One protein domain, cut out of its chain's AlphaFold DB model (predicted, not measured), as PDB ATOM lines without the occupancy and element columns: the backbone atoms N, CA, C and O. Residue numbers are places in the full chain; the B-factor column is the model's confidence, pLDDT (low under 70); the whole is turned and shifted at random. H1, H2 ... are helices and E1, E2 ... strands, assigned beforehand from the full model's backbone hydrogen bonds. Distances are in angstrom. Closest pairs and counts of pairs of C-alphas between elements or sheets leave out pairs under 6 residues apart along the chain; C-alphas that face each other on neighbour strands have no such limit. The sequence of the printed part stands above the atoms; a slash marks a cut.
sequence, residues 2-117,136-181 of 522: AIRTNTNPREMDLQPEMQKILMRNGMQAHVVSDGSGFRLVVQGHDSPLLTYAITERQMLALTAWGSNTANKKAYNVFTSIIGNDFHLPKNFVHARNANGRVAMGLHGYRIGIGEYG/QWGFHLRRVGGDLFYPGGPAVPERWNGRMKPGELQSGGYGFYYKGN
ATOM      1  N   ALA A   2     -56.022  14.865  20.697       27.00
ATOM      2  CA  ALA A   2     -55.808  16.136  20.012       27.00
ATOM      3  C   ALA A   2     -57.084  16.977  20.140       27.00
ATOM      4  O   ALA A   2     -58.137  16.568  19.658       27.00
ATOM      5  N   ILE A   3     -56.986  18.112  20.832       32.22
ATOM      6  CA  ILE A   3     -58.015  19.157  20.846       32.22
ATOM      7  C   ILE A   3     -58.125  19.687  19.411       32.22
ATOM      8  O   ILE A   3     -57.094  19.869  18.758       32.22
ATOM      9  N   ARG A   4     -59.348  19.897  18.907       25.69
ATOM     10  CA  ARG A   4     -59.603  20.432  17.561       25.69
ATOM     11  C   ARG A   4     -58.729  21.672  17.317       25.69
ATOM     12  O   ARG A   4     -58.885  22.691  17.983       25.69
ATOM     13  N   THR A   5     -57.790  21.580  16.379       34.16
ATOM     14  CA  THR A   5     -56.964  22.708  15.934       34.16
ATOM     15  C   THR A   5     -57.801  23.620  15.043       34.16
ATOM     16  O   THR A   5     -57.875  23.406  13.838       34.16
ATOM     17  N   ASN A   6     -58.424  24.641  15.630       31.95
ATOM     18  CA  ASN A   6     -58.927  25.792  14.881       31.95
ATOM     19  C   ASN A   6     -57.732  26.653  14.451       31.95
ATOM     20  O   ASN A   6     -57.345  27.588  15.142       31.95
ATOM     21  N   THR A   7     -57.105  26.313  13.327       40.59
ATOM     22  CA  THR A   7     -56.136  27.187  12.654       40.59
ATOM     23  C   THR A   7     -56.825  27.870  11.485       40.59
ATOM     24  O   THR A   7     -56.587  27.513  10.336       40.59
ATOM     25  N   ASN A   8     -57.688  28.841  11.776       38.41
ATOM     26  CA  ASN A   8     -57.883  29.930  10.830       38.41
ATOM     27  C   ASN A   8     -57.002  31.075  11.352       38.41
ATOM     28  O   ASN A   8     -57.403  31.729  12.318       38.41
ATOM     29  N   PRO A   9     -55.752  31.226  10.870       50.59
ATOM     30  CA  PRO A   9     -54.892  32.301  11.340       50.59
ATOM     31  C   PRO A   9     -55.588  33.621  11.017       50.59
ATOM     32  O   PRO A   9     -55.890  33.900   9.858       50.59
ATOM     33  N   ARG A  10     -55.881  34.422  12.045       55.16
ATOM     34  CA  ARG A  10     -56.252  35.817  11.823       55.16
ATOM     35  C   ARG A  10     -55.076  36.484  11.115       55.16
ATOM     36  O   ARG A  10     -53.925  36.288  11.512       55.16
ATOM     37  N   GLU A  11     -55.368  37.211  10.042       57.28
ATOM     38  CA  GLU A  11     -54.372  37.988   9.313       57.28
ATOM     39  C   GLU A  11     -53.637  38.877  10.332       57.28
ATOM     40  O   GLU A  11     -54.278  39.614  11.078       57.28
ATOM     41  N   MET A  12     -52.307  38.736  10.422       67.81
ATOM     42  CA  MET A  12     -51.422  39.478  11.342       67.81
ATOM     43  C   MET A  12     -51.395  39.051  12.828       67.81
ATOM     44  O   MET A  12     -50.887  39.807  13.654       67.81
ATOM     45  N   ASP A  13     -51.864  37.850  13.190       77.56
ATOM     46  CA  ASP A  13     -51.741  37.324  14.564       77.56
ATOM     47  C   ASP A  13     -50.450  36.497  14.793       77.56
ATOM     48  O   ASP A  13     -49.728  36.148  13.855       77.56
ATOM     49  N   LEU A  14     -50.135  36.185  16.057       83.31
ATOM     50  CA  LEU A  14     -48.972  35.382  16.448       83.31
ATOM     51  C   LEU A  14     -48.886  34.070  15.668       83.31
ATOM     52  O   LEU A  14     -49.880  33.377  15.448       83.31
ATOM     53  N   GLN A  15     -47.658  33.663  15.347       82.50
ATOM     54  CA  GLN A  15     -47.440  32.403  14.647       82.50
ATOM     55  C   GLN A  15     -48.041  31.188  15.407       82.50
ATOM     56  O   GLN A  15     -47.931  31.110  16.640       82.50
ATOM     57  N   PRO A  16     -48.588  30.172  14.708       81.69
ATOM     58  CA  PRO A  16     -49.290  29.054  15.348       81.69
ATOM     59  C   PRO A  16     -48.438  28.243  16.336       81.69
ATOM     60  O   PRO A  16     -48.940  27.745  17.343       81.69
ATOM     61  N   GLU A  17     -47.136  28.089  16.075       83.06
ATOM     62  CA  GLU A  17     -46.235  27.397  17.006       83.06
ATOM     63  C   GLU A  17     -46.008  28.189  18.293       83.06
ATOM     64  O   GLU A  17     -45.927  27.593  19.369       83.06
ATOM     65  N   MET A  18     -45.947  29.521  18.198       86.12
ATOM     66  CA  MET A  18     -45.842  30.378  19.375       86.12
ATOM     67  C   MET A  18     -47.112  30.272  20.203       86.12
ATOM     68  O   MET A  18     -47.020  29.986  21.390       86.12
ATOM     69  N   GLN A  19     -48.285  30.395  19.577       85.81
ATOM     70  CA  GLN A  19     -49.570  30.246  20.264       85.81
ATOM     71  C   GLN A  19     -49.658  28.903  21.001       85.81
ATOM     72  O   GLN A  19     -49.979  28.869  22.186       85.81
ATOM     73  N   LYS A  20     -49.262  27.797  20.356       84.38
ATOM     74  CA  LYS A  20     -49.202  26.473  21.001       84.38
ATOM     75  C   LYS A  20     -48.255  26.437  22.202       84.38
ATOM     76  O   LYS A  20     -48.578  25.805  23.208       84.38
ATOM     77  N   ILE A  21     -47.087  27.076  22.108       85.19
ATOM     78  CA  ILE A  21     -46.141  27.169  23.227       85.19
ATOM     79  C   ILE A  21     -46.756  27.981  24.366       85.19
ATOM     80  O   ILE A  21     -46.744  27.502  25.498       85.19
ATOM     81  N   LEU A  22     -47.319  29.156  24.089       86.81
ATOM     82  CA  LEU A  22     -47.932  30.002  25.114       86.81
ATOM     83  C   LEU A  22     -49.084  29.266  25.811       86.81
ATOM     84  O   LEU A  22     -49.063  29.143  27.034       86.81
ATOM     85  N   MET A  23     -50.000  28.650  25.051       83.06
ATOM     86  CA  MET A  23     -51.133  27.898  25.607       83.06
ATOM     87  C   MET A  23     -50.670  26.742  26.499       83.06
ATOM     88  O   MET A  23     -51.209  26.520  27.580       83.06
ATOM     89  N   ARG A  24     -49.615  26.021  26.093       78.19
ATOM     90  CA  ARG A  24     -49.029  24.931  26.894       78.19
ATOM     91  C   ARG A  24     -48.403  25.419  28.207       78.19
ATOM     92  O   ARG A  24     -48.294  24.627  29.144       78.19
ATOM     93  N   ASN A  25     -48.004  26.688  28.262       78.62
ATOM     94  CA  ASN A  25     -47.485  27.368  29.449       78.62
ATOM     95  C   ASN A  25     -48.568  28.164  30.206       78.62
ATOM     96  O   ASN A  25     -48.219  28.926  31.102       78.62
ATOM     97  N   GLY A  26     -49.854  27.999  29.867       77.31
ATOM     98  CA  GLY A  26     -50.952  28.681  30.556       77.31
ATOM     99  C   GLY A  26     -51.052  30.173  30.230       77.31
ATOM    100  O   GLY A  26     -51.365  30.967  31.110       77.31
ATOM    101  N   MET A  27     -50.748  30.568  28.992       84.62
ATOM    102  CA  MET A  27     -50.875  31.951  28.538       84.62
ATOM    103  C   MET A  27     -51.436  32.022  27.121       84.62
ATOM    104  O   MET A  27     -51.161  31.177  26.272       84.62
ATOM    105  N   GLN A  28     -52.192  33.070  26.857       88.94
ATOM    106  CA  GLN A  28     -52.743  33.393  25.558       88.94
ATOM    107  C   GLN A  28     -52.302  34.800  25.179       88.94
ATOM    108  O   GLN A  28     -52.191  35.679  26.030       88.94
ATOM    109  N   ALA A  29     -51.991  35.007  23.907       89.75
ATOM    110  CA  ALA A  29     -51.626  36.319  23.414       89.75
ATOM    111  C   ALA A  29     -52.123  36.487  21.983       89.75
ATOM    112  O   ALA A  29     -52.170  35.510  21.233       89.75
ATOM    113  N   HIS A  30     -52.480  37.716  21.634       89.06
ATOM    114  CA  HIS A  30     -52.989  38.085  20.321       89.06
ATOM    115  C   HIS A  30     -52.471  39.457  19.911       89.06
ATOM    116  O   HIS A  30     -52.362  40.364  20.739       89.06
ATOM    117  N   VAL A  31     -52.163  39.620  18.627       87.69
ATOM    118  CA  VAL A  31     -51.854  40.933  18.054       87.69
ATOM    119  C   VAL A  31     -53.143  41.553  17.521       87.69
ATOM    120  O   VAL A  31     -53.866  40.935  16.744       87.69
ATOM    121  N   VAL A  32     -53.435  42.778  17.949       86.25
ATOM    122  CA  VAL A  32     -54.602  43.559  17.529       86.25
ATOM    123  C   VAL A  32     -54.115  44.849  16.874       86.25
ATOM    124  O   VAL A  32     -53.233  45.528  17.403       86.25
ATOM    125  N   SER A  33     -54.675  45.186  15.713       80.94
ATOM    126  CA  SER A  33     -54.458  46.484  15.067       80.94
ATOM    127  C   SER A  33     -55.525  47.464  15.547       80.94
ATOM    128  O   SER A  33     -56.711  47.157  15.466       80.94
ATOM    129  N   ASP A  34     -55.109  48.623  16.055       72.44
ATOM    130  CA  ASP A  34     -56.012  49.674  16.539       72.44
ATOM    131  C   ASP A  34     -55.851  50.948  15.705       72.44
ATOM    132  O   ASP A  34     -55.497  51.981  16.255       72.44
ATOM    133  N   GLY A  35     -55.996  50.851  14.374       69.50
ATOM    134  CA  GLY A  35     -56.059  51.967  13.404       69.50
ATOM    135  C   GLY A  35     -54.807  52.855  13.256       69.50
ATOM    136  O   GLY A  35     -54.414  53.186  12.143       69.50
ATOM    137  N   SER A  36     -54.157  53.220  14.360       70.69
ATOM    138  CA  SER A  36     -52.953  54.035  14.492       70.69
ATOM    139  C   SER A  36     -51.701  53.223  14.856       70.69
ATOM    140  O   SER A  36     -50.616  53.790  14.952       70.69
ATOM    141  N   GLY A  37     -51.821  51.911  15.107       81.56
ATOM    142  CA  GLY A  37     -50.691  51.049  15.466       81.56
ATOM    143  C   GLY A  37     -51.079  49.619  15.853       81.56
ATOM    144  O   GLY A  37     -52.234  49.210  15.724       81.56
ATOM    145  N   PHE A  38     -50.098  48.854  16.338       88.12
ATOM    146  CA  PHE A  38     -50.270  47.464  16.764       88.12
ATOM    147  C   PHE A  38     -50.178  47.349  18.287       88.12
ATOM    148  O   PHE A  38     -49.319  47.965  18.926       88.12
ATOM    149  N   ARG A  39     -51.039  46.521  18.877       90.38
ATOM    150  CA  ARG A  39     -50.999  46.176  20.299       90.38
ATOM    151  C   ARG A  39     -50.935  44.668  20.484       90.38
ATOM    152  O   ARG A  39     -51.589  43.916  19.769       90.38
ATOM    153  N   LEU A  40     -50.148  44.233  21.459       91.00
ATOM    154  CA  LEU A  40     -50.088  42.854  21.916       91.00
ATOM    155  C   LEU A  40     -50.965  42.721  23.160       91.00
ATOM    156  O   LEU A  40     -50.644  43.275  24.209       91.00
ATOM    157  N   VAL A  41     -52.061  41.988  23.030       90.75
ATOM    158  CA  VAL A  41     -52.962  41.647  24.128       90.75
ATOM    159  C   VAL A  41     -52.518  40.307  24.701       90.75
ATOM    160  O   VAL A  41     -52.361  39.346  23.951       90.75
ATOM    161  N   VAL A  42     -52.285  40.239  26.009       91.00
ATOM    162  CA  VAL A  42     -51.766  39.059  26.709       91.00
ATOM    163  C   VAL A  42     -52.659  38.742  27.898       91.00
ATOM    164  O   VAL A  42     -52.982  39.616  28.696       91.00
ATOM    165  N   GLN A  43     -53.030  37.475  28.025       87.56
ATOM    166  CA  GLN A  43     -53.788  36.936  29.143       87.56
ATOM    167  C   GLN A  43     -53.085  35.678  29.651       87.56
ATOM    168  O   GLN A  43     -53.059  34.645  28.980       87.56
ATOM    169  N   GLY A  44     -52.472  35.759  30.825       83.31
ATOM    170  CA  GLY A  44     -51.987  34.586  31.548       83.31
ATOM    171  C   GLY A  44     -53.109  33.925  32.350       83.31
ATOM    172  O   GLY A  44     -54.139  34.532  32.615       83.31
ATOM    173  N   HIS A  45     -52.885  32.687  32.784       76.88
ATOM    174  CA  HIS A  45     -53.773  31.968  33.705       76.88
ATOM    175  C   HIS A  45     -53.937  32.655  35.078       76.88
ATOM    176  O   HIS A  45     -54.887  32.360  35.796       76.88
ATOM    177  N   ASP A  46     -53.004  33.533  35.449       73.25
ATOM    178  CA  ASP A  46     -52.926  34.237  36.732       73.25
ATOM    179  C   ASP A  46     -52.873  35.772  36.591       73.25
ATOM    180  O   ASP A  46     -52.708  36.468  37.593       73.25
ATOM    181  N   SER A  47     -53.010  36.319  35.374       77.81
ATOM    182  CA  SER A  47     -52.990  37.773  35.126       77.81
ATOM    183  C   SER A  47     -54.325  38.301  34.607       77.81
ATOM    184  O   SER A  47     -55.040  37.592  33.895       77.81
ATOM    185  N   PRO A  48     -54.640  39.579  34.895       83.00
ATOM    186  CA  PRO A  48     -55.658  40.298  34.144       83.00
ATOM    187  C   PRO A  48     -55.246  40.435  32.669       83.00
ATOM    188  O   PRO A  48     -54.096  40.200  32.297       83.00
ATOM    189  N   LEU A  49     -56.183  40.847  31.817       87.75
ATOM    190  CA  LEU A  49     -55.896  41.136  30.413       87.75
ATOM    191  C   LEU A  49     -54.948  42.345  30.307       87.75
ATOM    192  O   LEU A  49     -55.343  43.474  30.599       87.75
ATOM    193  N   LEU A  50     -53.705  42.119  29.882       90.00
ATOM    194  CA  LEU A  50     -52.686  43.158  29.722       90.00
ATOM    195  C   LEU A  50     -52.520  43.524  28.250       90.00
ATOM    196  O   LEU A  50     -52.581  42.667  27.370       90.00
ATOM    197  N   THR A  51     -52.296  44.807  27.977       90.88
ATOM    198  CA  THR A  51     -52.140  45.317  26.611       90.88
ATOM    199  C   THR A  51     -50.842  46.103  26.488       90.88
ATOM    200  O   THR A  51     -50.626  47.070  27.212       90.88
ATOM    201  N   TYR A  52     -50.000  45.713  25.533       91.31
ATOM    202  CA  TYR A  52     -48.706  46.337  25.265       91.31
ATOM    203  C   TYR A  52     -48.704  46.998  23.889       91.31
ATOM    204  O   TYR A  52     -49.098  46.378  22.903       91.31
ATOM    205  N   ALA A  53     -48.224  48.236  23.792       91.00
ATOM    206  CA  ALA A  53     -47.967  48.861  22.497       91.00
ATOM    207  C   ALA A  53     -46.734  48.211  21.845       91.00
ATOM    208  O   ALA A  53     -45.689  48.098  22.487       91.00
ATOM    209  N   ILE A  54     -46.848  47.784  20.584       90.06
ATOM    210  CA  ILE A  54     -45.748  47.146  19.849       90.06
ATOM    211  C   ILE A  54     -45.429  47.902  18.561       90.06
ATOM    212  O   ILE A  54     -46.298  48.466  17.899       90.06
ATOM    213  N   THR A  55     -44.151  47.901  18.191       91.12
ATOM    214  CA  THR A  55     -43.679  48.482  16.925       91.12
ATOM    215  C   THR A  55     -43.937  47.534  15.753       91.12
ATOM    216  O   THR A  55     -44.005  46.316  15.929       91.12
ATOM    217  N   GLU A  56     -43.985  48.061  14.528       86.69
ATOM    218  CA  GLU A  56     -44.137  47.249  13.310       86.69
ATOM    219  C   GLU A  56     -43.033  46.184  13.178       86.69
ATOM    220  O   GLU A  56     -43.299  45.026  12.863       86.69
ATOM    221  N   ARG A  57     -41.788  46.526  13.534       89.62
ATOM    222  CA  ARG A  57     -40.662  45.579  13.532       89.62
ATOM    223  C   ARG A  57     -40.839  44.446  14.547       89.62
ATOM    224  O   ARG A  57     -40.424  43.318  14.273       89.62
ATOM    225  N   GLN A  58     -41.413  44.733  15.718       90.25
ATOM    226  CA  GLN A  58     -41.735  43.709  16.716       90.25
ATOM    227  C   GLN A  58     -42.896  42.838  16.242       90.25
ATOM    228  O   GLN A  58     -42.799  41.621  16.348       90.25
ATOM    229  N   MET A  59     -43.932  43.436  15.653       88.88
ATOM    230  CA  MET A  59     -45.049  42.707  15.051       88.88
ATOM    231  C   MET A  59     -44.554  41.733  13.973       88.88
ATOM    232  O   MET A  59     -44.802  40.537  14.088       88.88
ATOM    233  N   LEU A  60     -43.739  42.187  13.012       87.56
ATOM    234  CA  LEU A  60     -43.175  41.318  11.969       87.56
ATOM    235  C   LEU A  60     -42.318  40.185  12.548       87.56
ATOM    236  O   LEU A  60     -42.296  39.077  12.021       87.56
ATOM    237  N   ALA A  61     -41.599  40.435  13.643       88.56
ATOM    238  CA  ALA A  61     -40.816  39.400  14.309       88.56
ATOM    239  C   ALA A  61     -41.681  38.379  15.068       88.56
ATOM    240  O   ALA A  61     -41.243  37.247  15.239       88.56
ATOM    241  N   LEU A  62     -42.868  38.777  15.530       88.69
ATOM    242  CA  LEU A  62     -43.837  37.928  16.229       88.69
ATOM    243  C   LEU A  62     -44.674  37.075  15.262       88.69
ATOM    244  O   LEU A  62     -45.077  35.962  15.613       88.69
ATOM    245  N   THR A  63     -44.910  37.585  14.055       84.38
ATOM    246  CA  THR A  63     -45.638  36.891  12.988       84.38
ATOM    247  C   THR A  63     -44.721  36.038  12.108       84.38
ATOM    248  O   THR A  63     -45.199  35.082  11.512       84.38
ATOM    249  N   ALA A  64     -43.413  36.318  12.041       81.00
ATOM    250  CA  ALA A  64     -42.460  35.542  11.243       81.00
ATOM    251  C   ALA A  64     -42.312  34.090  11.729       81.00
ATOM    252  O   ALA A  64     -41.887  33.851  12.860       81.00
ATOM    253  N   TRP A  65     -42.560  33.131  10.830       75.75
ATOM    254  CA  TRP A  65     -42.539  31.688  11.097       75.75
ATOM    255  C   TRP A  65     -41.776  30.899  10.020       75.75
ATOM    256  O   TRP A  65     -41.233  31.468   9.075       75.75
ATOM    257  N   GLY A  66     -41.680  29.574  10.178       71.06
ATOM    258  CA  GLY A  66     -41.121  28.662   9.161       71.06
ATOM    259  C   GLY A  66     -39.668  28.232   9.384       71.06
ATOM    260  O   GLY A  66     -39.166  27.356   8.686       71.06
ATOM    261  N   SER A  67     -38.986  28.777  10.395       83.31
ATOM    262  CA  SER A  67     -37.656  28.315  10.807       83.31
ATOM    263  C   SER A  67     -37.485  28.367  12.323       83.31
ATOM    264  O   SER A  67     -38.055  29.208  13.015       83.31
ATOM    265  N   ASN A  68     -36.638  27.490  12.869       82.75
ATOM    266  CA  ASN A  68     -36.342  27.473  14.306       82.75
ATOM    267  C   ASN A  68     -35.662  28.782  14.767       82.75
ATOM    268  O   ASN A  68     -35.824  29.215  15.906       82.75
ATOM    269  N   THR A  69     -34.919  29.444  13.877       86.06
ATOM    270  CA  THR A  69     -34.330  30.767  14.125       86.06
ATOM    271  C   THR A  69     -35.402  31.851  14.229       86.06
ATOM    272  O   THR A  69     -35.359  32.630  15.182       86.06
ATOM    273  N   ALA A  70     -36.392  31.865  13.326       83.81
ATOM    274  CA  ALA A  70     -37.545  32.763  13.412       83.81
ATOM    275  C   ALA A  70     -38.340  32.532  14.707       83.81
ATOM    276  O   ALA A  70     -38.578  33.480  15.449       83.81
ATOM    277  N   ASN A  71     -38.602  31.274  15.070       85.94
ATOM    278  CA  ASN A  71     -39.318  30.927  16.302       85.94
ATOM    279  C   ASN A  71     -38.616  31.415  17.576       85.94
ATOM    280  O   ASN A  71     -39.250  31.958  18.482       85.94
ATOM    281  N   LYS A  72     -37.291  31.240  17.654       89.56
ATOM    282  CA  LYS A  72     -36.488  31.750  18.776       89.56
ATOM    283  C   LYS A  72     -36.506  33.275  18.825       89.56
ATOM    284  O   LYS A  72     -36.590  33.845  19.908       89.56
ATOM    285  N   LYS A  73     -36.433  33.934  17.667       90.88
ATOM    286  CA  LYS A  73     -36.486  35.396  17.568       90.88
ATOM    287  C   LYS A  73     -37.845  35.931  18.022       90.88
ATOM    288  O   LYS A  73     -37.866  36.838  18.846       90.88
ATOM    289  N   ALA A  74     -38.939  35.326  17.563       89.81
ATOM    290  CA  ALA A  74     -40.295  35.640  18.001       89.81
ATOM    291  C   ALA A  74     -40.429  35.494  19.524       89.81
ATOM    292  O   ALA A  74     -40.954  36.385  20.184       89.81
ATOM    293  N   TYR A  75     -39.881  34.415  20.098       90.69
ATOM    294  CA  TYR A  75     -39.913  34.181  21.544       90.69
ATOM    295  C   TYR A  75     -39.164  35.272  22.304       90.69
ATOM    296  O   TYR A  75     -39.702  35.840  23.246       90.69
ATOM    297  N   ASN A  76     -37.947  35.600  21.865       92.06
ATOM    298  CA  ASN A  76     -37.123  36.614  22.515       92.06
ATOM    299  C   ASN A  76     -37.789  37.997  22.468       92.06
ATOM    300  O   ASN A  76     -37.816  38.699  23.479       92.06
ATOM    301  N   VAL A  77     -38.367  38.367  21.319       92.81
ATOM    302  CA  VAL A  77     -39.128  39.615  21.165       92.81
ATOM    303  C   VAL A  77     -40.341  39.614  22.089       92.81
ATOM    304  O   VAL A  77     -40.519  40.561  22.850       92.81
ATOM    305  N   PHE A  78     -41.117  38.534  22.103       92.44
ATOM    306  CA  PHE A  78     -42.264  38.394  22.991       92.44
ATOM    307  C   PHE A  78     -41.864  38.553  24.468       92.44
ATOM    308  O   PHE A  78     -42.398  39.411  25.164       92.44
ATOM    309  N   THR A  79     -40.847  37.817  24.931       90.25
ATOM    310  CA  THR A  79     -40.349  37.921  26.310       90.25
ATOM    311  C   THR A  79     -39.781  39.298  26.646       90.25
ATOM    312  O   THR A  79     -39.868  39.718  27.794       90.25
ATOM    313  N   SER A  80     -39.224  40.020  25.670       91.44
ATOM    314  CA  SER A  80     -38.721  41.380  25.897       91.44
ATOM    315  C   SER A  80     -39.843  42.389  26.153       91.44
ATOM    316  O   SER A  80     -39.631  43.344  26.892       91.44
ATOM    317  N   ILE A  81     -41.034  42.156  25.589       92.06
ATOM    318  CA  ILE A  81     -42.209  43.019  25.767       92.06
ATOM    319  C   ILE A  81     -42.830  42.789  27.149       92.06
ATOM    320  O   ILE A  81     -43.082  43.741  27.878       92.06
ATOM    321  N   ILE A  82     -43.027  41.524  27.533       90.56
ATOM    322  CA  ILE A  82     -43.760  41.161  28.760       90.56
ATOM    323  C   ILE A  82     -42.864  40.954  29.995       90.56
ATOM    324  O   ILE A  82     -43.350  40.688  31.093       90.56
ATOM    325  N   GLY A  83     -41.539  41.016  29.837       86.44
ATOM    326  CA  GLY A  83     -40.589  40.553  30.855       86.44
ATOM    327  C   GLY A  83     -40.590  41.338  32.164       86.44
ATOM    328  O   GLY A  83     -40.160  40.806  33.193       86.44
ATOM    329  N   ASN A  84     -41.107  42.566  32.161       86.94
ATOM    330  CA  ASN A  84     -41.265  43.354  33.381       86.94
ATOM    331  C   ASN A  84     -42.376  42.801  34.272       86.94
ATOM    332  O   ASN A  84     -42.139  42.652  35.471       86.94
ATOM    333  N   ASP A  85     -43.495  42.379  33.686       85.56
ATOM    334  CA  ASP A  85     -44.714  41.996  34.409       85.56
ATOM    335  C   ASP A  85     -44.801  40.495  34.690       85.56
ATOM    336  O   ASP A  85     -45.476  40.072  35.625       85.56
ATOM    337  N   PHE A  86     -44.072  39.677  33.925       85.25
ATOM    338  CA  PHE A  86     -44.096  38.223  34.057       85.25
ATOM    339  C   PHE A  86     -42.740  37.646  34.469       85.25
ATOM    340  O   PHE A  86     -41.671  38.131  34.087       85.25
ATOM    341  N   HIS A  87     -42.766  36.571  35.252       80.81
ATOM    342  CA  HIS A  87     -41.668  35.618  35.337       80.81
ATOM    343  C   HIS A  87     -41.672  34.760  34.075       80.81
ATOM    344  O   HIS A  87     -42.710  34.231  33.684       80.81
ATOM    345  N   LEU A  88     -40.507  34.632  33.443       83.75
ATOM    346  CA  LEU A  88     -40.384  34.070  32.104       83.75
ATOM    347  C   LEU A  88     -39.593  32.757  32.109       83.75
ATOM    348  O   LEU A  88     -38.617  32.640  32.863       83.75
ATOM    349  N   PRO A  89     -39.904  31.819  31.198       79.88
ATOM    350  CA  PRO A  89     -39.021  30.696  30.923       79.88
ATOM    351  C   PRO A  89     -37.684  31.182  30.375       79.88
ATOM    352  O   PRO A  89     -37.628  32.015  29.468       79.88
ATOM    353  N   LYS A  90     -36.596  30.607  30.905       77.19
ATOM    354  CA  LYS A  90     -35.216  31.051  30.647       77.19
ATOM    355  C   LYS A  90     -34.914  31.216  29.159       77.19
ATOM    356  O   LYS A  90     -34.323  32.209  28.774       77.19
ATOM    357  N   ASN A  91     -35.312  30.239  28.342       82.75
ATOM    358  CA  ASN A  91     -35.103  30.242  26.892       82.75
ATOM    359  C   ASN A  91     -36.285  29.567  26.175       82.75
ATOM    360  O   ASN A  91     -36.985  28.749  26.773       82.75
ATOM    361  N   PHE A  92     -36.390  29.765  24.857       84.06
ATOM    362  CA  PHE A  92     -37.361  29.093  23.974       84.06
ATOM    363  C   PHE A  92     -37.444  27.567  24.173       84.06
ATOM    364  O   PHE A  92     -38.526  26.987  24.159       84.06
ATOM    365  N   VAL A  93     -36.308  26.896  24.410       81.12
ATOM    366  CA  VAL A  93     -36.270  25.440  24.653       81.12
ATOM    367  C   VAL A  93     -37.006  25.056  25.941       81.12
ATOM    368  O   VAL A  93     -37.684  24.032  25.965       81.12
ATOM    369  N   HIS A  94     -36.914  25.888  26.984       75.50
ATOM    370  CA  HIS A  94     -37.607  25.666  28.255       75.50
ATOM    371  C   HIS A  94     -39.112  25.866  28.072       75.50
ATOM    372  O   HIS A  94     -39.883  24.973  28.412       75.50
ATOM    373  N   ALA A  95     -39.517  26.959  27.415       79.12
ATOM    374  CA  ALA A  95     -40.920  27.218  27.095       79.12
ATOM    375  C   ALA A  95     -41.537  26.095  26.240       79.12
ATOM    376  O   ALA A  95     -42.643  25.631  26.507       79.12
ATOM    377  N   ARG A  96     -40.803  25.578  25.248       80.06
ATOM    378  CA  ARG A  96     -41.260  24.462  24.402       80.06
ATOM    379  C   ARG A  96     -41.387  23.138  25.164       80.06
ATOM    380  O   ARG A  96     -42.193  22.282  24.790       80.06
ATOM    381  N   ASN A  97     -40.592  22.947  26.214       71.06
ATOM    382  CA  ASN A  97     -40.554  21.720  27.007       71.06
ATOM    383  C   ASN A  97     -41.456  21.754  28.250       71.06
ATOM    384  O   ASN A  97     -41.481  20.764  28.980       71.06
ATOM    385  N   ALA A  98     -42.228  22.817  28.481       62.88
ATOM    386  CA  ALA A  98     -43.192  22.892  29.581       62.88
ATOM    387  C   ALA A  98     -44.126  21.666  29.583       62.88
ATOM    388  O   ALA A  98     -44.706  21.345  28.559       62.88
ATOM    389  N   ASN A  99     -44.259  20.904  30.672       55.72
ATOM    390  CA  ASN A  99     -44.993  19.613  30.715       55.72
ATOM    391  C   ASN A  99     -44.389  18.455  29.874       55.72
ATOM    392  O   ASN A  99     -45.080  17.487  29.558       55.72
ATOM    393  N   GLY A 100     -43.129  18.545  29.436       53.75
ATOM    394  CA  GLY A 100     -42.420  17.485  28.708       53.75
ATOM    395  C   GLY A 100     -41.741  16.461  29.629       53.75
ATOM    396  O   GLY A 100     -41.382  16.768  30.759       53.75
ATOM    397  N   ARG A 101     -41.506  15.239  29.123       47.75
ATOM    398  CA  ARG A 101     -40.848  14.140  29.871       47.75
ATOM    399  C   ARG A 101     -39.397  14.427  30.270       47.75
ATOM    400  O   ARG A 101     -38.891  13.812  31.200       47.75
ATOM    401  N   VAL A 102     -38.741  15.345  29.564       47.31
ATOM    402  CA  VAL A 102     -37.372  15.799  29.841       47.31
ATOM    403  C   VAL A 102     -37.436  17.027  30.752       47.31
ATOM    404  O   VAL A 102     -36.980  18.111  30.408       47.31
ATOM    405  N   ALA A 103     -38.055  16.867  31.919       48.41
ATOM    406  CA  ALA A 103     -37.791  17.729  33.060       48.41
ATOM    407  C   ALA A 103     -36.654  17.059  33.842       48.41
ATOM    408  O   ALA A 103     -36.882  16.391  34.846       48.41
ATOM    409  N   MET A 104     -35.433  17.133  33.301       37.19
ATOM    410  CA  MET A 104     -34.240  16.636  33.986       37.19
ATOM    411  C   MET A 104     -34.015  17.483  35.246       37.19
ATOM    412  O   MET A 104     -33.458  18.572  35.176       37.19
ATOM    413  N   GLY A 105     -34.494  16.971  36.379       44.44
ATOM    414  CA  GLY A 105     -33.812  17.078  37.668       44.44
ATOM    415  C   GLY A 105     -33.721  18.447  38.332       44.44
ATOM    416  O   GLY A 105     -32.672  18.739  38.889       44.44
ATOM    417  N   LEU A 106     -34.767  19.276  38.307       51.12
ATOM    418  CA  LEU A 106     -34.664  20.602  38.916       51.12
ATOM    419  C   LEU A 106     -36.044  21.183  39.249       51.12
ATOM    420  O   LEU A 106     -36.615  21.971  38.508       51.12
ATOM    421  N   HIS A 107     -36.633  20.734  40.351       52.88
ATOM    422  CA  HIS A 107     -37.925  21.255  40.791       52.88
ATOM    423  C   HIS A 107     -37.808  22.757  41.125       52.88
ATOM    424  O   HIS A 107     -36.712  23.254  41.386       52.88
ATOM    425  N   GLY A 108     -38.922  23.497  41.077       60.47
ATOM    426  CA  GLY A 108     -38.954  24.881  41.573       60.47
ATOM    427  C   GLY A 108     -38.556  24.961  43.055       60.47
ATOM    428  O   GLY A 108     -38.180  23.953  43.652       60.47
ATOM    429  N   TYR A 109     -38.657  26.133  43.676       67.25
ATOM    430  CA  TYR A 109     -38.248  26.289  45.075       67.25
ATOM    431  C   TYR A 109     -38.948  25.280  45.997       67.25
ATOM    432  O   TYR A 109     -40.175  25.175  45.996       67.25
ATOM    433  N   ARG A 110     -38.166  24.532  46.787       68.38
ATOM    434  CA  ARG A 110     -38.673  23.572  47.775       68.38
ATOM    435  C   ARG A 110     -38.150  23.873  49.175       68.38
ATOM    436  O   ARG A 110     -36.943  23.844  49.407       68.38
ATOM    437  N   ILE A 111     -39.041  24.076  50.133       64.19
ATOM    438  CA  ILE A 111     -38.706  24.103  51.556       64.19
ATOM    439  C   ILE A 111     -38.586  22.658  52.050       64.19
ATOM    440  O   ILE A 111     -39.551  21.891  52.045       64.19
ATOM    441  N   GLY A 112     -37.368  22.274  52.432       60.53
ATOM    442  CA  GLY A 112     -37.092  20.968  53.029       60.53
ATOM    443  C   GLY A 112     -37.644  20.841  54.453       60.53
ATOM    444  O   GLY A 112     -37.991  21.828  55.093       60.53
ATOM    445  N   ILE A 113     -37.695  19.610  54.967       57.97
ATOM    446  CA  ILE A 113     -37.946  19.352  56.394       57.97
ATOM    447  C   ILE A 113     -36.834  20.031  57.213       57.97
ATOM    448  O   ILE A 113     -35.659  19.877  56.887       57.97
ATOM    449  N   GLY A 114     -37.209  20.786  58.246       59.91
ATOM    450  CA  GLY A 114     -36.302  21.577  59.085       59.91
ATOM    451  C   GLY A 114     -35.970  22.973  58.541       59.91
ATOM    452  O   GLY A 114     -35.392  23.780  59.264       59.91
ATOM    453  N   GLU A 115     -36.356  23.308  57.305       62.66
ATOM    454  CA  GLU A 115     -36.211  24.667  56.773       62.66
ATOM    455  C   GLU A 115     -37.423  25.525  57.142       62.66
ATOM    456  O   GLU A 115     -38.558  25.076  57.003       62.66
ATOM    457  N   TYR A 116     -37.182  26.763  57.591       65.88
ATOM    458  CA  TYR A 116     -38.231  27.715  57.994       65.88
ATOM    459  C   TYR A 116     -39.266  27.107  58.962       65.88
ATOM    460  O   TYR A 116     -40.458  27.370  58.856       65.88
ATOM    461  N   GLY A 117     -38.813  26.236  59.873       62.53
ATOM    462  CA  GLY A 117     -39.677  25.587  60.863       62.53
ATOM    463  C   GLY A 117     -40.584  24.480  60.312       62.53
ATOM    464  O   GLY A 117     -41.446  24.000  61.042       62.53
ATOM    465  N   GLN A 136     -43.687  11.080  41.547       50.34
ATOM    466  CA  GLN A 136     -43.698  12.266  42.398       50.34
ATOM    467  C   GLN A 136     -45.032  13.001  42.232       50.34
ATOM    468  O   GLN A 136     -45.216  13.780  41.297       50.34
ATOM    469  N   TRP A 137     -45.969  12.732  43.133       36.66
ATOM    470  CA  TRP A 137     -47.254  13.424  43.202       36.66
ATOM    471  C   TRP A 137     -47.060  14.946  43.338       36.66
ATOM    472  O   TRP A 137     -46.329  15.395  44.211       36.66
ATOM    473  N   GLY A 138     -47.705  15.748  42.484       45.88
ATOM    474  CA  GLY A 138     -47.992  17.166  42.767       45.88
ATOM    475  C   GLY A 138     -46.832  18.177  42.820       45.88
ATOM    476  O   GLY A 138     -47.081  19.329  43.152       45.88
ATOM    477  N   PHE A 139     -45.582  17.830  42.481       48.91
ATOM    478  CA  PHE A 139     -44.427  18.735  42.682       48.91
ATOM    479  C   PHE A 139     -43.890  19.439  41.422       48.91
ATOM    480  O   PHE A 139     -42.674  19.618  41.257       48.91
ATOM    481  N   HIS A 140     -44.784  19.850  40.523       54.56
ATOM    482  CA  HIS A 140     -44.467  20.829  39.481       54.56
ATOM    483  C   HIS A 140     -44.894  22.211  39.969       54.56
ATOM    484  O   HIS A 140     -46.012  22.364  40.451       54.56
ATOM    485  N   LEU A 141     -44.018  23.212  39.843       58.53
ATOM    486  CA  LEU A 141     -44.378  24.586  40.177       58.53
ATOM    487  C   LEU A 141     -45.452  25.046  39.184       58.53
ATOM    488  O   LEU A 141     -45.134  25.311  38.025       58.53
ATOM    489  N   ARG A 142     -46.710  25.066  39.629       61.50
ATOM    490  CA  ARG A 142     -47.862  25.657  38.946       61.50
ATOM    491  C   ARG A 142     -48.561  26.583  39.919       61.50
ATOM    492  O   ARG A 142     -48.856  26.164  41.038       61.50
ATOM    493  N   ARG A 143     -48.808  27.812  39.485       63.50
ATOM    494  CA  ARG A 143     -49.602  28.785  40.225       63.50
ATOM    495  C   ARG A 143     -51.006  28.842  39.629       63.50
ATOM    496  O   ARG A 143     -51.173  28.521  38.459       63.50
ATOM    497  N   VAL A 144     -52.004  29.177  40.430       57.50
ATOM    498  CA  VAL A 144     -53.367  29.511  40.014       57.50
ATOM    499  C   VAL A 144     -53.842  30.600  40.972       57.50
ATOM    500  O   VAL A 144     -53.797  30.404  42.180       57.50
ATOM    501  N   GLY A 145     -54.239  31.764  40.449       53.06
ATOM    502  CA  GLY A 145     -54.767  32.857  41.280       53.06
ATOM    503  C   GLY A 145     -53.771  33.484  42.268       53.06
ATOM    504  O   GLY A 145     -54.193  34.027  43.277       53.06
ATOM    505  N   GLY A 146     -52.461  33.405  42.004       53.91
ATOM    506  CA  GLY A 146     -51.407  33.911  42.900       53.91
ATOM    507  C   GLY A 146     -50.808  32.852  43.836       53.91
ATOM    508  O   GLY A 146     -49.635  32.969  44.195       53.91
ATOM    509  N   ASP A 147     -51.543  31.770  44.105       54.34
ATOM    510  CA  ASP A 147     -51.128  30.657  44.967       54.34
ATOM    511  C   ASP A 147     -50.709  29.410  44.183       54.34
ATOM    512  O   ASP A 147     -50.954  29.279  42.986       54.34
ATOM    513  N   LEU A 148     -50.018  28.472  44.838       60.78
ATOM    514  CA  LEU A 148     -49.666  27.185  44.229       60.78
ATOM    515  C   LEU A 148     -50.910  26.315  44.035       60.78
ATOM    516  O   LEU A 148     -51.731  26.197  44.935       60.78
ATOM    517  N   PHE A 149     -50.980  25.601  42.910       54.91
ATOM    518  CA  PHE A 149     -52.071  24.664  42.598       54.91
ATOM    519  C   PHE A 149     -52.254  23.545  43.646       54.91
ATOM    520  O   PHE A 149     -53.325  22.959  43.737       54.91
ATOM    521  N   TYR A 150     -51.216  23.238  44.433       54.72
ATOM    522  CA  TYR A 150     -51.288  22.296  45.554       54.72
ATOM    523  C   TYR A 150     -50.789  22.971  46.846       54.72
ATOM    524  O   TYR A 150     -49.595  22.872  47.169       54.72
ATOM    525  N   PRO A 151     -51.659  23.700  47.569       48.81
ATOM    526  CA  PRO A 151     -51.295  24.313  48.842       48.81
ATOM    527  C   PRO A 151     -50.968  23.221  49.881       48.81
ATOM    528  O   PRO A 151     -51.678  22.227  50.002       48.81
ATOM    529  N   GLY A 152     -49.847  23.365  50.601       50.06
ATOM    530  CA  GLY A 152     -49.416  22.441  51.671       50.06
ATOM    531  C   GLY A 152     -48.242  21.504  51.330       50.06
ATOM    532  O   GLY A 152     -47.645  20.887  52.221       50.06
ATOM    533  N   GLY A 153     -47.833  21.424  50.061       56.34
ATOM    534  CA  GLY A 153     -46.603  20.727  49.665       56.34
ATOM    535  C   GLY A 153     -45.323  21.493  50.055       56.34
ATOM    536  O   GLY A 153     -45.373  22.683  50.338       56.34
ATOM    537  N   PRO A 154     -44.132  20.862  50.044       57.78
ATOM    538  CA  PRO A 154     -42.850  21.548  50.230       57.78
ATOM    539  C   PRO A 154     -42.508  22.568  49.129       57.78
ATOM    540  O   PRO A 154     -41.472  23.209  49.232       57.78
ATOM    541  N   ALA A 155     -43.292  22.701  48.056       64.88
ATOM    542  CA  ALA A 155     -43.019  23.661  46.985       64.88
ATOM    543  C   ALA A 155     -43.438  25.079  47.399       64.88
ATOM    544  O   ALA A 155     -44.461  25.242  48.054       64.88
ATOM    545  N   VAL A 156     -42.671  26.094  46.996       65.19
ATOM    546  CA  VAL A 156     -42.960  27.511  47.270       65.19
ATOM    547  C   VAL A 156     -42.798  28.341  45.988       65.19
ATOM    548  O   VAL A 156     -41.917  28.039  45.181       65.19
ATOM    549  N   PRO A 157     -43.630  29.382  45.782       64.62
ATOM    550  CA  PRO A 157     -43.461  30.430  44.777       64.62
ATOM    551  C   PRO A 157     -42.025  30.916  44.543       64.62
ATOM    552  O   PRO A 157     -41.501  30.816  43.435       64.62
ATOM    553  N   GLU A 158     -41.415  31.451  45.596       71.31
ATOM    554  CA  GLU A 158     -40.040  31.925  45.699       71.31
ATOM    555  C   GLU A 158     -39.580  31.678  47.135       71.31
ATOM    556  O   GLU A 158     -40.396  31.656  48.057       71.31
ATOM    557  N   ARG A 159     -38.281  31.464  47.368       74.25
ATOM    558  CA  ARG A 159     -37.804  31.387  48.754       74.25
ATOM    559  C   ARG A 159     -37.938  32.750  49.420       74.25
ATOM    560  O   ARG A 159     -37.576  33.758  48.824       74.25
ATOM    561  N   TRP A 160     -38.315  32.739  50.694       70.06
ATOM    562  CA  TRP A 160     -38.411  33.941  51.531       70.06
ATOM    563  C   TRP A 160     -37.116  34.768  51.557       70.06
ATOM    564  O   TRP A 160     -37.138  35.983  51.693       70.06
ATOM    565  N   ASN A 161     -35.968  34.107  51.386       70.38
ATOM    566  CA  ASN A 161     -34.648  34.736  51.347       70.38
ATOM    567  C   ASN A 161     -34.125  35.052  49.929       70.38
ATOM    568  O   ASN A 161     -32.971  35.456  49.794       70.38
ATOM    569  N   GLY A 162     -34.901  34.789  48.871       70.06
ATOM    570  CA  GLY A 162     -34.523  35.023  47.469       70.06
ATOM    571  C   GLY A 162     -33.350  34.185  46.934       70.06
ATOM    572  O   GLY A 162     -32.967  34.331  45.772       70.06
ATOM    573  N   ARG A 163     -32.754  33.297  47.740       72.56
ATOM    574  CA  ARG A 163     -31.631  32.439  47.321       72.56
ATOM    575  C   ARG A 163     -32.152  31.193  46.597       72.56
ATOM    576  O   ARG A 163     -33.299  30.807  46.774       72.56
ATOM    577  N   MET A 164     -31.323  30.549  45.778       68.94
ATOM    578  CA  MET A 164     -31.639  29.265  45.127       68.94
ATOM    579  C   MET A 164     -30.674  28.187  45.611       68.94
ATOM    580  O   MET A 164     -29.481  28.457  45.758       68.94
ATOM    581  N   LYS A 165     -31.167  26.964  45.831       68.25
ATOM    582  CA  LYS A 165     -30.285  25.815  46.060       68.25
ATOM    583  C   LYS A 165     -29.694  25.292  44.747       68.25
ATOM    584  O   LYS A 165     -30.311  25.442  43.688       68.25
ATOM    585  N   PRO A 166     -28.536  24.612  44.804       60.00
ATOM    586  CA  PRO A 166     -28.056  23.814  43.685       60.00
ATOM    587  C   PRO A 166     -29.132  22.801  43.281       60.00
ATOM    588  O   PRO A 166     -29.568  22.000  44.105       60.00
ATOM    589  N   GLY A 167     -29.590  22.861  42.032       60.00
ATOM    590  CA  GLY A 167     -30.678  22.002  41.568       60.00
ATOM    591  C   GLY A 167     -32.094  22.591  41.708       60.00
ATOM    592  O   GLY A 167     -33.057  21.862  41.491       60.00
ATOM    593  N   GLU A 168     -32.258  23.887  42.007       65.62
ATOM    594  CA  GLU A 168     -33.560  24.579  41.925       65.62
ATOM    595  C   GLU A 168     -33.695  25.488  40.700       65.62
ATOM    596  O   GLU A 168     -32.745  26.163  40.300       65.62
ATOM    597  N   LEU A 169     -34.888  25.496  40.092       64.25
ATOM    598  CA  LEU A 169     -35.230  26.443  39.029       64.25
ATOM    599  C   LEU A 169     -35.982  27.639  39.595       64.25
ATOM    600  O   LEU A 169     -36.883  27.497  40.422       64.25
ATOM    601  N   GLN A 170     -35.641  28.817  39.075       65.56
ATOM    602  CA  GLN A 170     -36.383  30.048  39.317       65.56
ATOM    603  C   GLN A 170     -37.856  29.866  38.927       65.56
ATOM    604  O   GLN A 170     -38.158  29.112  38.000       65.56
ATOM    605  N   SER A 171     -38.766  30.599  39.578       60.31
ATOM    606  CA  SER A 171     -40.220  30.468  39.377       60.31
ATOM    607  C   SER A 171     -40.650  30.544  37.905       60.31
ATOM    608  O   SER A 171     -41.603  29.881  37.512       60.31
ATOM    609  N   GLY A 172     -39.937  31.307  37.071       59.84
ATOM    610  CA  GLY A 172     -40.201  31.412  35.630       59.84
ATOM    611  C   GLY A 172     -39.746  30.209  34.798       59.84
ATOM    612  O   GLY A 172     -40.155  30.066  33.658       59.84
ATOM    613  N   GLY A 173     -38.940  29.291  35.334       63.84
ATOM    614  CA  GLY A 173     -38.355  28.173  34.585       63.84
ATOM    615  C   GLY A 173     -39.362  27.180  33.986       63.84
ATOM    616  O   GLY A 173     -38.995  26.444  33.069       63.84
ATOM    617  N   TYR A 174     -40.610  27.182  34.472       60.03
ATOM    618  CA  TYR A 174     -41.667  26.227  34.111       60.03
ATOM    619  C   TYR A 174     -42.918  26.841  33.457       60.03
ATOM    620  O   TYR A 174     -43.806  26.079  33.072       60.03
ATOM    621  N   GLY A 175     -43.006  28.167  33.315       74.62
ATOM    622  CA  GLY A 175     -44.192  28.829  32.769       74.62
ATOM    623  C   GLY A 175     -44.127  30.353  32.851       74.62
ATOM    624  O   GLY A 175     -43.152  30.907  33.360       74.62
ATOM    625  N   PHE A 176     -45.164  31.012  32.335       81.12
ATOM    626  CA  PHE A 176     -45.337  32.458  32.462       81.12
ATOM    627  C   PHE A 176     -46.201  32.742  33.684       81.12
ATOM    628  O   PHE A 176     -47.352  32.318  33.710       81.12
ATOM    629  N   TYR A 177     -45.635  33.427  34.676       79.94
ATOM    630  CA  TYR A 177     -46.338  33.758  35.919       79.94
ATOM    631  C   TYR A 177     -46.367  35.256  36.128       79.94
ATOM    632  O   TYR A 177     -45.328  35.910  36.020       79.94
ATOM    633  N   TYR A 178     -47.536  35.793  36.429       82.31
ATOM    634  CA  TYR A 178     -47.710  37.209  36.681       82.31
ATOM    635  C   TYR A 178     -47.046  37.602  38.004       82.31
ATOM    636  O   TYR A 178     -47.215  36.939  39.025       82.31
ATOM    637  N   LYS A 179     -46.265  38.686  38.001       77.69
ATOM    638  CA  LYS A 179     -45.583  39.189  39.208       77.69
ATOM    639  C   LYS A 179     -46.526  39.903  40.180       77.69
ATOM    640  O   LYS A 179     -46.087  40.267  41.267       77.69
ATOM    641  N   GLY A 180     -47.787  40.118  39.793       68.56
ATOM    642  CA  GLY A 180     -48.696  41.016  40.497       68.56
ATOM    643  C   GLY A 180     -48.284  42.480  40.327       68.56
ATOM    644  O   GLY A 180     -47.196  42.794  39.833       68.56
ATOM    645  N   ASN A 181     -49.142  43.403  40.762       55.47
ATOM    646  CA  ASN A 181     -48.722  44.788  40.932       55.47
ATOM    647  C   ASN A 181     -47.579  44.817  41.954       55.47
ATOM    648  O   ASN A 181     -47.803  44.622  43.146       55.47
TER     649      ASN A 181
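Overview. This is residues 2 to 117 and 136 to 181 of the 522 residues of an uncharacterized protein of Bacteroides coprophilus DSM 18228 = JCM 13818 (UniProt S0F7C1). With little regular structure, a three-stranded sheet with H1, H2 and H3 makes one end, loops 98 to 117 and 136 to 170 the other, with H4 and H5 between. Five named helices and three strands hold 61 of 162 printed residues, a mixed class. It is compact, with radius of gyration of the C-alphas 17.1 A, spanning 57 by 33 by 28 A.

Along the chain. Find H1, residues 16 to 24, from (-49.290, 29.054, 15.348). Then come E1, 27 to 33; E2, 38 to 44; E3, 50 to 54; H2, 56 to 63; H3, 68 to 82, 21.2 A long; H4, 92 to 97; H5, 171 to 174, ending at (-41.667, 26.227, 34.111).

Arrangement. In E1 - E2 - E3, a meander of antiparallel hairpins, find N 30 and O 41, and N 40 and O 52, each 2.8 A apart, within hydrogen-bond range. H1 stands at the sheet's level; H2 and H3 only graze it. H4 touches H5, closest at C-alphas His 94 and Gly 173, 6.8 A. In H1, H2, H3 and H4 every O i to N i+4 pair is within range.

Size, cuts and confidence. Residues 118 to 135 are cut out, leaving 23.1 A between C-alphas 117 and 136; 67 printed residues have pLDDT under 70.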